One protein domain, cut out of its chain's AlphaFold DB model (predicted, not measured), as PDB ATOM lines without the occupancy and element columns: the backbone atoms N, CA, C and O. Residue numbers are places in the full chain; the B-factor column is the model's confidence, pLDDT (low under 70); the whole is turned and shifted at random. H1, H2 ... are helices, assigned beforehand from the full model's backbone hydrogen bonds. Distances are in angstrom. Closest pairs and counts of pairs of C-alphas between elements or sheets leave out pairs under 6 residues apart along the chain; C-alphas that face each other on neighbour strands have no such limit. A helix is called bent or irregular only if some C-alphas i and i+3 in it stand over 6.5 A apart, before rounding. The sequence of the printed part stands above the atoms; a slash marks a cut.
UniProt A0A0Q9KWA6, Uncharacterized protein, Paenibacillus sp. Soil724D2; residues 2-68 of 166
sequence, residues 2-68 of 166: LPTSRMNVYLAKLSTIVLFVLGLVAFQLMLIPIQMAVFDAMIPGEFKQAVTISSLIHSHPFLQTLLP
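What this domain is: This is residues 2 to 68 of the 166 residues of an uncharacterized protein of Paenibacillus sp. Soil724D2 (UniProt A0A0Q9KWA6). One long helix, H1, makes the length of a rod, and beyond its last residue the chain folds back so that two short helices, H2 and H3, come beside the second half of it. Residues 2 to 21, of which 6 to 21 belong to H1, stick out as a long free arm, and residues 41 to 47 stand free at the opposite end. The printed part has 67 residues with three named helices in the order H1, H2, H3 and no named strand; the class is all helix. The whole is extended, with a radius of gyration of the C-alphas of 18.9 A and spans of 65 by 22 by 11 A.

How they stand to each other: H1, residues 6 to 42, has a kink of 26 degrees near residue 32; it is neither bent nor irregular, but only just: C-alphas 30 and 33 are 6.5 A apart. H2, residues 53 to 59, is close to H1 but not clearly touching; their closest C-alphas, those of Ile 32 and Ile 53, are 7.7 A apart. Their lines are about perpendicular, at 77 degrees. H3, residues 61 to 66, is also close to H1 but not clearly touching, with the C-alphas of Val 25 and Leu 66 the closest at 7.1 A. H1 and H3 run opposite ways at a steep tilt of 49 degrees. H2 and H3 only just touch, with 3 pairs of C-alphas within 8 A, and touch only at the corner by their link; the closest C-alphas are those of Ile 57 and Leu 63, 5.2 A apart. In H2 and H3 every O i to N i+4 pair is within hydrogen-bond range, and in H1 31 of 33 are.

Where its parts are: H1 begins at C-alpha 6, at (83.263, 57.549, 86.605), and ends at C-alpha 42, at (52.283, 85.279, 120.195), 53.5 A away. H2 measures 9.9 A from first to last C-alpha. H3 measures 8.8 A and ends at C-alpha 66, at (61.011, 78.742, 95.431).

The domain as a whole: The C-alphas of Pro 3 and Glu 46 are the two farthest apart, at 65.4 A. Without the stretches that stand free, the body has 40 residues and spans 31 by 18 by 11 A. The printed part has no cut. The link from H1 to H2, 10 residues, is short, and the link from H2 to H3, 1 residue, is tight. The mean pLDDT of the printed part is 86.9, and residues 2 to 3 are under 70.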
ATOM      1  N   LEU A   2      88.219  52.310  91.519       51.69
ATOM      2  CA  LEU A   2      86.821  52.330  91.973       51.69
ATOM      3  C   LEU A   2      86.020  51.350  91.092       51.69
ATOM      4  O   LEU A   2      86.146  51.438  89.871       51.69
ATOM      5  N   PRO A   3      85.231  50.425  91.669       68.38
ATOM      6  CA  PRO A   3      84.507  49.391  90.920       68.38
ATOM      7  C   PRO A   3      83.351  49.944  90.065       68.38
ATOM      8  O   PRO A   3      82.662  49.190  89.386       68.38
ATOM      9  N   THR A   4      83.121  51.258  90.087       72.75
ATOM     10  CA  THR A   4      82.011  51.936  89.416       72.75
ATOM     11  C   THR A   4      82.495  52.866  88.306       72.75
ATOM     12  O   THR A   4      83.579  53.455  88.368       72.75
ATOM     13  N   SER A   5      81.671  53.017  87.263       79.94
ATOM     14  CA  SER A   5      81.970  53.937  86.164       79.94
ATOM     15  C   SER A   5      82.089  55.375  86.698       79.94
ATOM     16  O   SER A   5      81.301  55.818  87.537       79.94
ATOM     17  N   ARG A   6      83.063  56.143  86.196       81.69
ATOM     18  CA  ARG A   6      83.263  57.549  86.605       81.69
ATOM     19  C   ARG A   6      82.046  58.427  86.297       81.69
ATOM     20  O   ARG A   6      81.798  59.396  87.008       81.69
ATOM     21  N   MET A   7      81.278  58.057  85.272       82.62
ATOM     22  CA  MET A   7      80.016  58.708  84.934       82.62
ATOM     23  C   MET A   7      78.951  58.480  86.011       82.62
ATOM     24  O   MET A   7      78.240  59.412  86.369       82.62
ATOM     25  N   ASN A   8      78.871  57.281  86.592       86.50
ATOM     26  CA  ASN A   8      77.907  57.015  87.661       86.50
ATOM     27  C   ASN A   8      78.218  57.864  88.898       86.50
ATOM     28  O   ASN A   8      77.304  58.393  89.515       86.50
ATOM     29  N   VAL A   9      79.501  58.060  89.223       87.19
ATOM     30  CA  VAL A   9      79.908  58.960  90.318       87.19
ATOM     31  C   VAL A   9      79.540  60.415  90.009       87.19
ATOM     32  O   VAL A   9      79.090  61.132  90.898       87.19
ATOM     33  N   TYR A  10      79.705  60.855  88.759       88.38
ATOM     34  CA  TYR A  10      79.285  62.188  88.321       88.38
ATOM     35  C   TYR A  10      77.771  62.388  88.488       88.38
ATOM     36  O   TYR A  10      77.345  63.344  89.134       88.38
ATOM     37  N   LEU A  11      76.965  61.458  87.966       87.44
ATOM     38  CA  LEU A  11      75.506  61.521  88.055       87.44
ATOM     39  C   LEU A  11      75.017  61.407  89.501       87.44
ATOM     40  O   LEU A  11      74.094  62.120  89.874       87.44
ATOM     41  N   ALA A  12      75.669  60.585  90.329       91.69
ATOM     42  CA  ALA A  12      75.360  60.482  91.753       91.69
ATOM     43  C   ALA A  12      75.607  61.804  92.495       91.69
ATOM     44  O   ALA A  12      74.817  62.188  93.352       91.69
ATOM     45  N   LYS A  13      76.678  62.537  92.163       92.38
ATOM     46  CA  LYS A  13      76.922  63.870  92.741       92.38
ATOM     47  C   LYS A  13      75.868  64.878  92.307       92.38
ATOM     48  O   LYS A  13      75.378  65.632  93.142       92.38
ATOM     49  N   LEU A  14      75.514  64.875  91.022       91.75
ATOM     50  CA  LEU A  14      74.466  65.740  90.491       91.75
ATOM     51  C   LEU A  14      73.139  65.459  91.200       91.75
ATOM     52  O   LEU A  14      72.546  66.381  91.754       91.75
ATOM     53  N   SER A  15      72.704  64.197  91.254       92.94
ATOM     54  CA  SER A  15      71.445  63.829  91.907       92.94
ATOM     55  C   SER A  15      71.454  64.151  93.399       92.94
ATOM     56  O   SER A  15      70.448  64.623  93.911       92.94
ATOM     57  N   THR A  16      72.590  63.982  94.085       95.81
ATOM     58  CA  THR A  16      72.735  64.360  95.500       95.81
ATOM     59  C   THR A  16      72.488  65.851  95.706       95.81
ATOM     60  O   THR A  16      71.732  66.215  96.600       95.81
ATOM     61  N   ILE A  17      73.077  66.719  94.876       94.50
ATOM     62  CA  ILE A  17      72.861  68.172  94.975       94.50
ATOM     63  C   ILE A  17      71.401  68.521  94.689       94.50
ATOM     64  O   ILE A  17      70.803  69.295  95.431       94.50
ATOM     65  N   VAL A  18      70.809  67.932  93.649       93.94
ATOM     66  CA  VAL A  18      69.406  68.190  93.294       93.94
ATOM     67  C   VAL A  18      68.466  67.760  94.418       93.94
ATOM     68  O   VAL A  18      67.616  68.541  94.835       93.94
ATOM     69  N   LEU A  19      68.647  66.555  94.962       95.69
ATOM     70  CA  LEU A  19      67.854  66.060  96.088       95.69
ATOM     71  C   LEU A  19      68.075  66.884  97.353       95.69
ATOM     72  O   LEU A  19      67.124  67.113  98.092       95.69
ATOM     73  N   PHE A  20      69.297  67.355  97.597       96.19
ATOM     74  CA  PHE A  20      69.591  68.235  98.722       96.19
ATOM     75  C   PHE A  20      68.818  69.554  98.615       96.19
ATOM     76  O   PHE A  20      68.149  69.946  99.566       96.19
ATOM     77  N   VAL A  21      68.839  70.201  97.445       93.69
ATOM     78  CA  VAL A  21      68.092  71.447  97.206       93.69
ATOM     79  C   VAL A  21      66.585  71.216  97.335       93.69
ATOM     80  O   VAL A  21      65.916  71.961  98.046       93.69
ATOM     81  N   LEU A  22      66.045  70.160  96.722       92.50
ATOM     82  CA  LEU A  22      64.621  69.825  96.847       92.50
ATOM     83  C   LEU A  22      64.227  69.478  98.290       92.50
ATOM     84  O   LEU A  22      63.148  69.853  98.742       92.50
ATOM     85  N   GLY A  23      65.109  68.812  99.035       94.94
ATOM     86  CA  GLY A  23      64.921  68.521 100.454       94.94
ATOM     87  C   GLY A  23      64.870  69.786 101.310       94.94
ATOM     88  O   GLY A  23      64.016  69.889 102.187       94.94
ATOM     89  N   LEU A  24      65.718  70.777 101.022       93.56
ATOM     90  CA  LEU A  24      65.666  72.083 101.687       93.56
ATOM     91  C   LEU A  24      64.357  72.825 101.396       93.56
ATOM     92  O   LEU A  24      63.764  73.393 102.310       93.56
ATOM     93  N   VAL A  25      63.870  72.773 100.157       91.25
ATOM     94  CA  VAL A  25      62.583  73.378  99.772       91.25
ATOM     95  C   VAL A  25      61.422  72.686 100.488       91.25
ATOM     96  O   VAL A  25      60.538  73.349 101.029       91.25
ATOM     97  N   ALA A  26      61.439  71.354 100.560       91.44
ATOM     98  CA  ALA A  26      60.446  70.588 101.310       91.44
ATOM     99  C   ALA A  26      60.477  70.919 102.811       91.44
ATOM    100  O   ALA A  26      59.430  71.087 103.434       91.44
ATOM    101  N   PHE A  27      61.669  71.075 103.391       93.44
ATOM    102  CA  PHE A  27      61.823  71.509 104.777       93.44
ATOM    103  C   PHE A  27      61.263  72.923 104.998       93.44
ATOM    104  O   PHE A  27      60.561  73.168 105.979       93.44
ATOM    105  N   GLN A  28      61.494  73.838 104.055       89.50
ATOM    106  CA  GLN A  28      60.932  75.187 104.102       89.50
ATOM    107  C   GLN A  28      59.398  75.173 104.044       89.50
ATOM    108  O   GLN A  28      58.759  75.898 104.803       89.50
ATOM    109  N   LEU A  29      58.798  74.301 103.226       88.38
ATOM    110  CA  LEU A  29      57.345  74.100 103.196       88.38
ATOM    111  C   LEU A  29      56.785  73.621 104.538       88.38
ATOM    112  O   LEU A  29      55.732  74.093 104.962       88.38
ATOM    113  N   MET A  30      57.492  72.719 105.221       91.19
ATOM    114  CA  MET A  30      57.093  72.244 106.550       91.19
ATOM    115  C   MET A  30      57.210  73.329 107.629       91.19
ATOM    116  O   MET A  30      56.446  73.310 108.593       91.19
ATOM    117  N   LEU A  31      58.128  74.287 107.479       92.00
ATOM    118  CA  LEU A  31      58.307  75.377 108.441       92.00
ATOM    119  C   LEU A  31      57.201  76.434 108.387       92.00
ATOM    120  O   LEU A  31      56.883  77.001 109.429       92.00
ATOM    121  N   ILE A  32      56.600  76.696 107.223       89.88
ATOM    122  CA  ILE A  32      55.546  77.717 107.074       89.88
ATOM    123  C   ILE A  32      54.381  77.521 108.069       89.88
ATOM    124  O   ILE A  32      54.085  78.462 108.807       89.88
ATOM    125  N   PRO A  33      53.729  76.342 108.175       89.81
ATOM    126  CA  PRO A  33      52.636  76.161 109.131       89.81
ATOM    127  C   PRO A  33      53.102  76.271 110.589       89.81
ATOM    128  O   PRO A  33      52.359  76.771 111.431       89.81
ATOM    129  N   ILE A  34      54.340  75.863 110.891       92.81
ATOM    130  CA  ILE A  34      54.925  76.009 112.232       92.81
ATOM    131  C   ILE A  34      55.093  77.495 112.570       92.81
ATOM    132  O   ILE A  34      54.714  77.925 113.656       92.81
ATOM    133  N   GLN A  35      55.609  78.297 111.635       90.44
ATOM    134  CA  GLN A  35      55.757  79.744 111.805       90.44
ATOM    135  C   GLN A  35      54.404  80.435 111.993       90.44
ATOM    136  O   GLN A  35      54.288  81.296 112.863       90.44
ATOM    137  N   MET A  36      53.377  80.029 111.240       89.06
ATOM    138  CA  MET A  36      52.017  80.548 111.416       89.06
ATOM    139  C   MET A  36      51.451  80.203 112.797       89.06
ATOM    140  O   MET A  36      50.928  81.085 113.468       89.06
ATOM    141  N   ALA A  37      51.627  78.966 113.272       89.94
ATOM    142  CA  ALA A  37      51.173  78.563 114.603       89.94
ATOM    143  C   ALA A  37      51.873  79.348 115.727       89.94
ATOM    144  O   ALA A  37      51.232  79.758 116.696       89.94
ATOM    145  N   VAL A  38      53.180  79.596 115.590       92.06
ATOM    146  CA  VAL A  38      53.941  80.422 116.541       92.06
ATOM    147  C   VAL A  38      53.463  81.876 116.508       92.06
ATOM    148  O   VAL A  38      53.221  82.459 117.563       92.06
ATOM    149  N   PHE A  39      53.271  82.452 115.318       89.56
ATOM    150  CA  PHE A  39      52.720  83.800 115.152       89.56
ATOM    151  C   PHE A  39      51.335  83.922 115.798       89.56
ATOM    152  O   PHE A  39      51.055  84.887 116.514       89.56
ATOM    153  N   ASP A  40      50.497  82.900 115.619       88.56
ATOM    154  CA  ASP A  40      49.159  82.866 116.187       88.56
ATOM    155  C   ASP A  40      49.140  82.772 117.711       88.56
ATOM    156  O   ASP A  40      48.238  83.339 118.332       88.56
ATOM    157  N   ALA A  41      50.126  82.103 118.303       89.75
ATOM    158  CA  ALA A  41      50.280  82.009 119.749       89.75
ATOM    159  C   ALA A  41      50.818  83.305 120.381       89.75
ATOM    160  O   ALA A  41      50.503  83.596 121.532       89.75
ATOM    161  N   MET A  42      51.631  84.079 119.654       90.06
ATOM    162  CA  MET A  42      52.283  85.279 120.195       90.06
ATOM    163  C   MET A  42      51.424  86.543 120.109       90.06
ATOM    164  O   MET A  42      51.573  87.433 120.946       90.06
ATOM    165  N   ILE A  43      50.561  86.654 119.100       87.94
ATOM    166  CA  ILE A  43      49.835  87.896 118.816       87.94
ATOM    167  C   ILE A  43      48.354  87.749 119.197       87.94
ATOM    168  O   ILE A  43      47.724  86.762 118.818       87.94
ATOM    169  N   PRO A  44      47.753  88.714 119.915       85.12
ATOM    170  CA  PRO A  44      46.312  88.735 120.165       85.12
ATOM    171  C   PRO A  44      45.509  88.916 118.871       85.12
ATOM    172  O   PRO A  44      45.901  89.682 117.995       85.12
ATOM    173  N   GLY A  45      44.358  88.243 118.753       81.25
ATOM    174  CA  GLY A  45      43.540  88.226 117.529       81.25
ATOM    175  C   GLY A  45      43.093  89.603 117.019       81.25
ATOM    176  O   GLY A  45      42.886  89.770 115.823       81.25
ATOM    177  N   GLU A  46      43.015  90.594 117.903       83.19
ATOM    178  CA  GLU A  46      42.612  91.976 117.603       83.19
ATOM    179  C   GLU A  46      43.607  92.709 116.690       83.19
ATOM    180  O   GLU A  46      43.232  93.623 115.962       83.19
ATOM    181  N   PHE A  47      44.871  92.274 116.693       81.56
ATOM    182  CA  PHE A  47      45.937  92.827 115.855       81.56
ATOM    183  C   PHE A  47      46.243  91.956 114.626       81.56
ATOM    184  O   PHE A  47      47.224  92.209 113.925       81.56
ATOM    185  N   LYS A  48      45.435  90.919 114.354       80.88
ATOM    186  CA  LYS A  48      45.661  89.991 113.238       80.88
ATOM    187  C   LYS A  48      44.769  90.306 112.046       80.88
ATOM    188  O   LYS A  48      43.568  90.519 112.182       80.88
ATOM    189  N   GLN A  49      45.346  90.208 110.854       79.88
ATOM    190  CA  GLN A  49      44.583  89.967 109.632       79.88
ATOM    191  C   GLN A  49      44.677  88.485 109.277       79.88
ATOM    192  O   GLN A  49      45.737  87.875 109.421       79.88
ATOM    193  N   ALA A  50      43.571  87.896 108.823       77.44
ATOM    194  CA  ALA A  50      43.574  86.524 108.337       77.44
ATOM    195  C   ALA A  50      44.343  86.464 107.010       77.44
ATOM    196  O   ALA A  50      43.910  87.037 106.010       77.44
ATOM    197  N   VAL A  51      45.482  85.774 107.005       81.88
ATOM    198  CA  VAL A  51      46.320  85.589 105.815       81.88
ATOM    199  C   VAL A  51      46.407  84.099 105.506       81.88
ATOM    200  O   VAL A  51      46.652  83.279 106.388       81.88
ATOM    201  N   THR A  52      46.191  83.730 104.245       85.56
ATOM    202  CA  THR A  52      46.333  82.345 103.782       85.56
ATOM    203  C   THR A  52      47.790  82.056 103.405       85.56
ATOM    204  O   THR A  52      48.537  82.946 103.004       85.56
ATOM    205  N   ILE A  53      48.205  80.789 103.471       82.94
ATOM    206  CA  ILE A  53      49.544  80.359 103.030       82.94
ATOM    207  C   ILE A  53      49.819  80.782 101.577       82.94
ATOM    208  O   ILE A  53      50.911  81.250 101.265       82.94
ATOM    209  N   SER A  54      48.823  80.680 100.694       83.94
ATOM    210  CA  SER A  54      48.952  81.109  99.299       83.94
ATOM    211  C   SER A  54      49.266  82.601  99.185       83.94
ATOM    212  O   SER A  54      50.190  82.972  98.466       83.94
ATOM    213  N   SER A  55      48.566  83.462  99.928       84.62
ATOM    214  CA  SER A  55      48.829  84.902  99.897       84.62
ATOM    215  C   SER A  55      50.200  85.250 100.477       84.62
ATOM    216  O   SER A  55      50.846  86.157  99.961       84.62
ATOM    217  N   LEU A  56      50.698  84.499 101.471       84.56
ATOM    218  CA  LEU A  56      52.076  84.650 101.959       84.56
ATOM    219  C   LEU A  56      53.105  84.332 100.868       84.56
ATOM    220  O   LEU A  56      54.017  85.127 100.646       84.56
ATOM    221  N   ILE A  57      52.932  83.218 100.151       85.12
ATOM    222  CA  ILE A  57      53.837  82.814  99.063       85.12
ATOM    223  C   ILE A  57      53.841  83.863  97.942       85.12
ATOM    224  O   ILE A  57      54.909  84.260  97.484       85.12
ATOM    225  N   HIS A  58      52.666  84.361  97.549       85.00
ATOM    226  CA  HIS A  58      52.533  85.371  96.494       85.00
ATOM    227  C   HIS A  58      53.022  86.765  96.898       85.00
ATOM    228  O   HIS A  58      53.436  87.539  96.040       85.00
ATOM    229  N   SER A  59      52.976  87.102  98.188       86.12
ATOM    230  CA  SER A  59      53.420  88.413  98.676       86.12
ATOM    231  C   SER A  59      54.938  88.588  98.649       86.12
ATOM    232  O   SER A  59      55.423  89.719  98.653       86.12
ATOM    233  N   HIS A  60      55.696  87.487  98.625       85.75
ATOM    234  CA  HIS A  60      57.145  87.522  98.754       85.75
ATOM    235  C   HIS A  60      57.834  86.933  97.510       85.75
ATOM    236  O   HIS A  60      57.792  85.715  97.313       85.75
ATOM    237  N   PRO A  61      58.561  87.745  96.714       84.81
ATOM    238  CA  PRO A  61      59.159  87.311  95.446       84.81
ATOM    239  C   PRO A  61      60.028  86.053  95.570       84.81
ATOM    240  O   PRO A  61      59.942  85.145  94.751       84.81
ATOM    241  N   PHE A  62      60.819  85.949  96.645       84.19
ATOM    242  CA  PHE A  62      61.658  84.770  96.881       84.19
ATOM    243  C   PHE A  62      60.852  83.495  97.155       84.19
ATOM    244  O   PHE A  62      61.243  82.428  96.685       84.19
ATOM    245  N   LEU A  63      59.738  83.582  97.900       84.25
ATOM    246  CA  LEU A  63      58.889  82.409  98.122       84.25
ATOM    247  C   LEU A  63      58.188  82.018  96.829       84.25
ATOM    248  O   LEU A  63      58.080  80.830  96.568       84.25
ATOM    249  N   GLN A  64      57.784  82.982  96.004       86.38
ATOM    250  CA  GLN A  64      57.175  82.705  94.707       86.38
ATOM    251  C   GLN A  64      58.139  81.992  93.743       86.38
ATOM    252  O   GLN A  64      57.722  81.091  93.023       86.38
ATOM    253  N   THR A  65      59.433  82.337  93.742       85.38
ATOM    254  CA  THR A  65      60.435  81.618  92.930       85.38
ATOM    255  C   THR A  65      60.724  80.213  93.469       85.38
ATOM    256  O   THR A  65      60.889  79.274  92.692       85.38
ATOM    257  N   LEU A  66      60.786  80.047  94.795       86.06
ATOM    258  CA  LEU A  66      61.011  78.742  95.431       86.06
ATOM    259  C   LEU A  66      59.785  77.822  95.317       86.06
ATOM    260  O   LEU A  66      59.931  76.615  95.122       86.06
ATOM    261  N   LEU A  67      58.588  78.390  95.436       86.38
ATOM    262  CA  LEU A  67      57.295  77.712  95.471       86.38
ATOM    263  C   LEU A  67      56.355  78.328  94.434       86.38
ATOM    264  O   LEU A  67      55.399  79.023  94.790       86.38
ATOM    265  N   PRO A  68      56.624  78.089  93.144       86.12
ATOM    266  CA  PRO A  68      55.769  78.600  92.093       86.12
ATOM    267  C   PRO A  68      54.393  77.937  92.146       86.12
ATOM    268  O   PRO A  68      54.238  76.776  92.536       86.12
TER     269      PRO A  68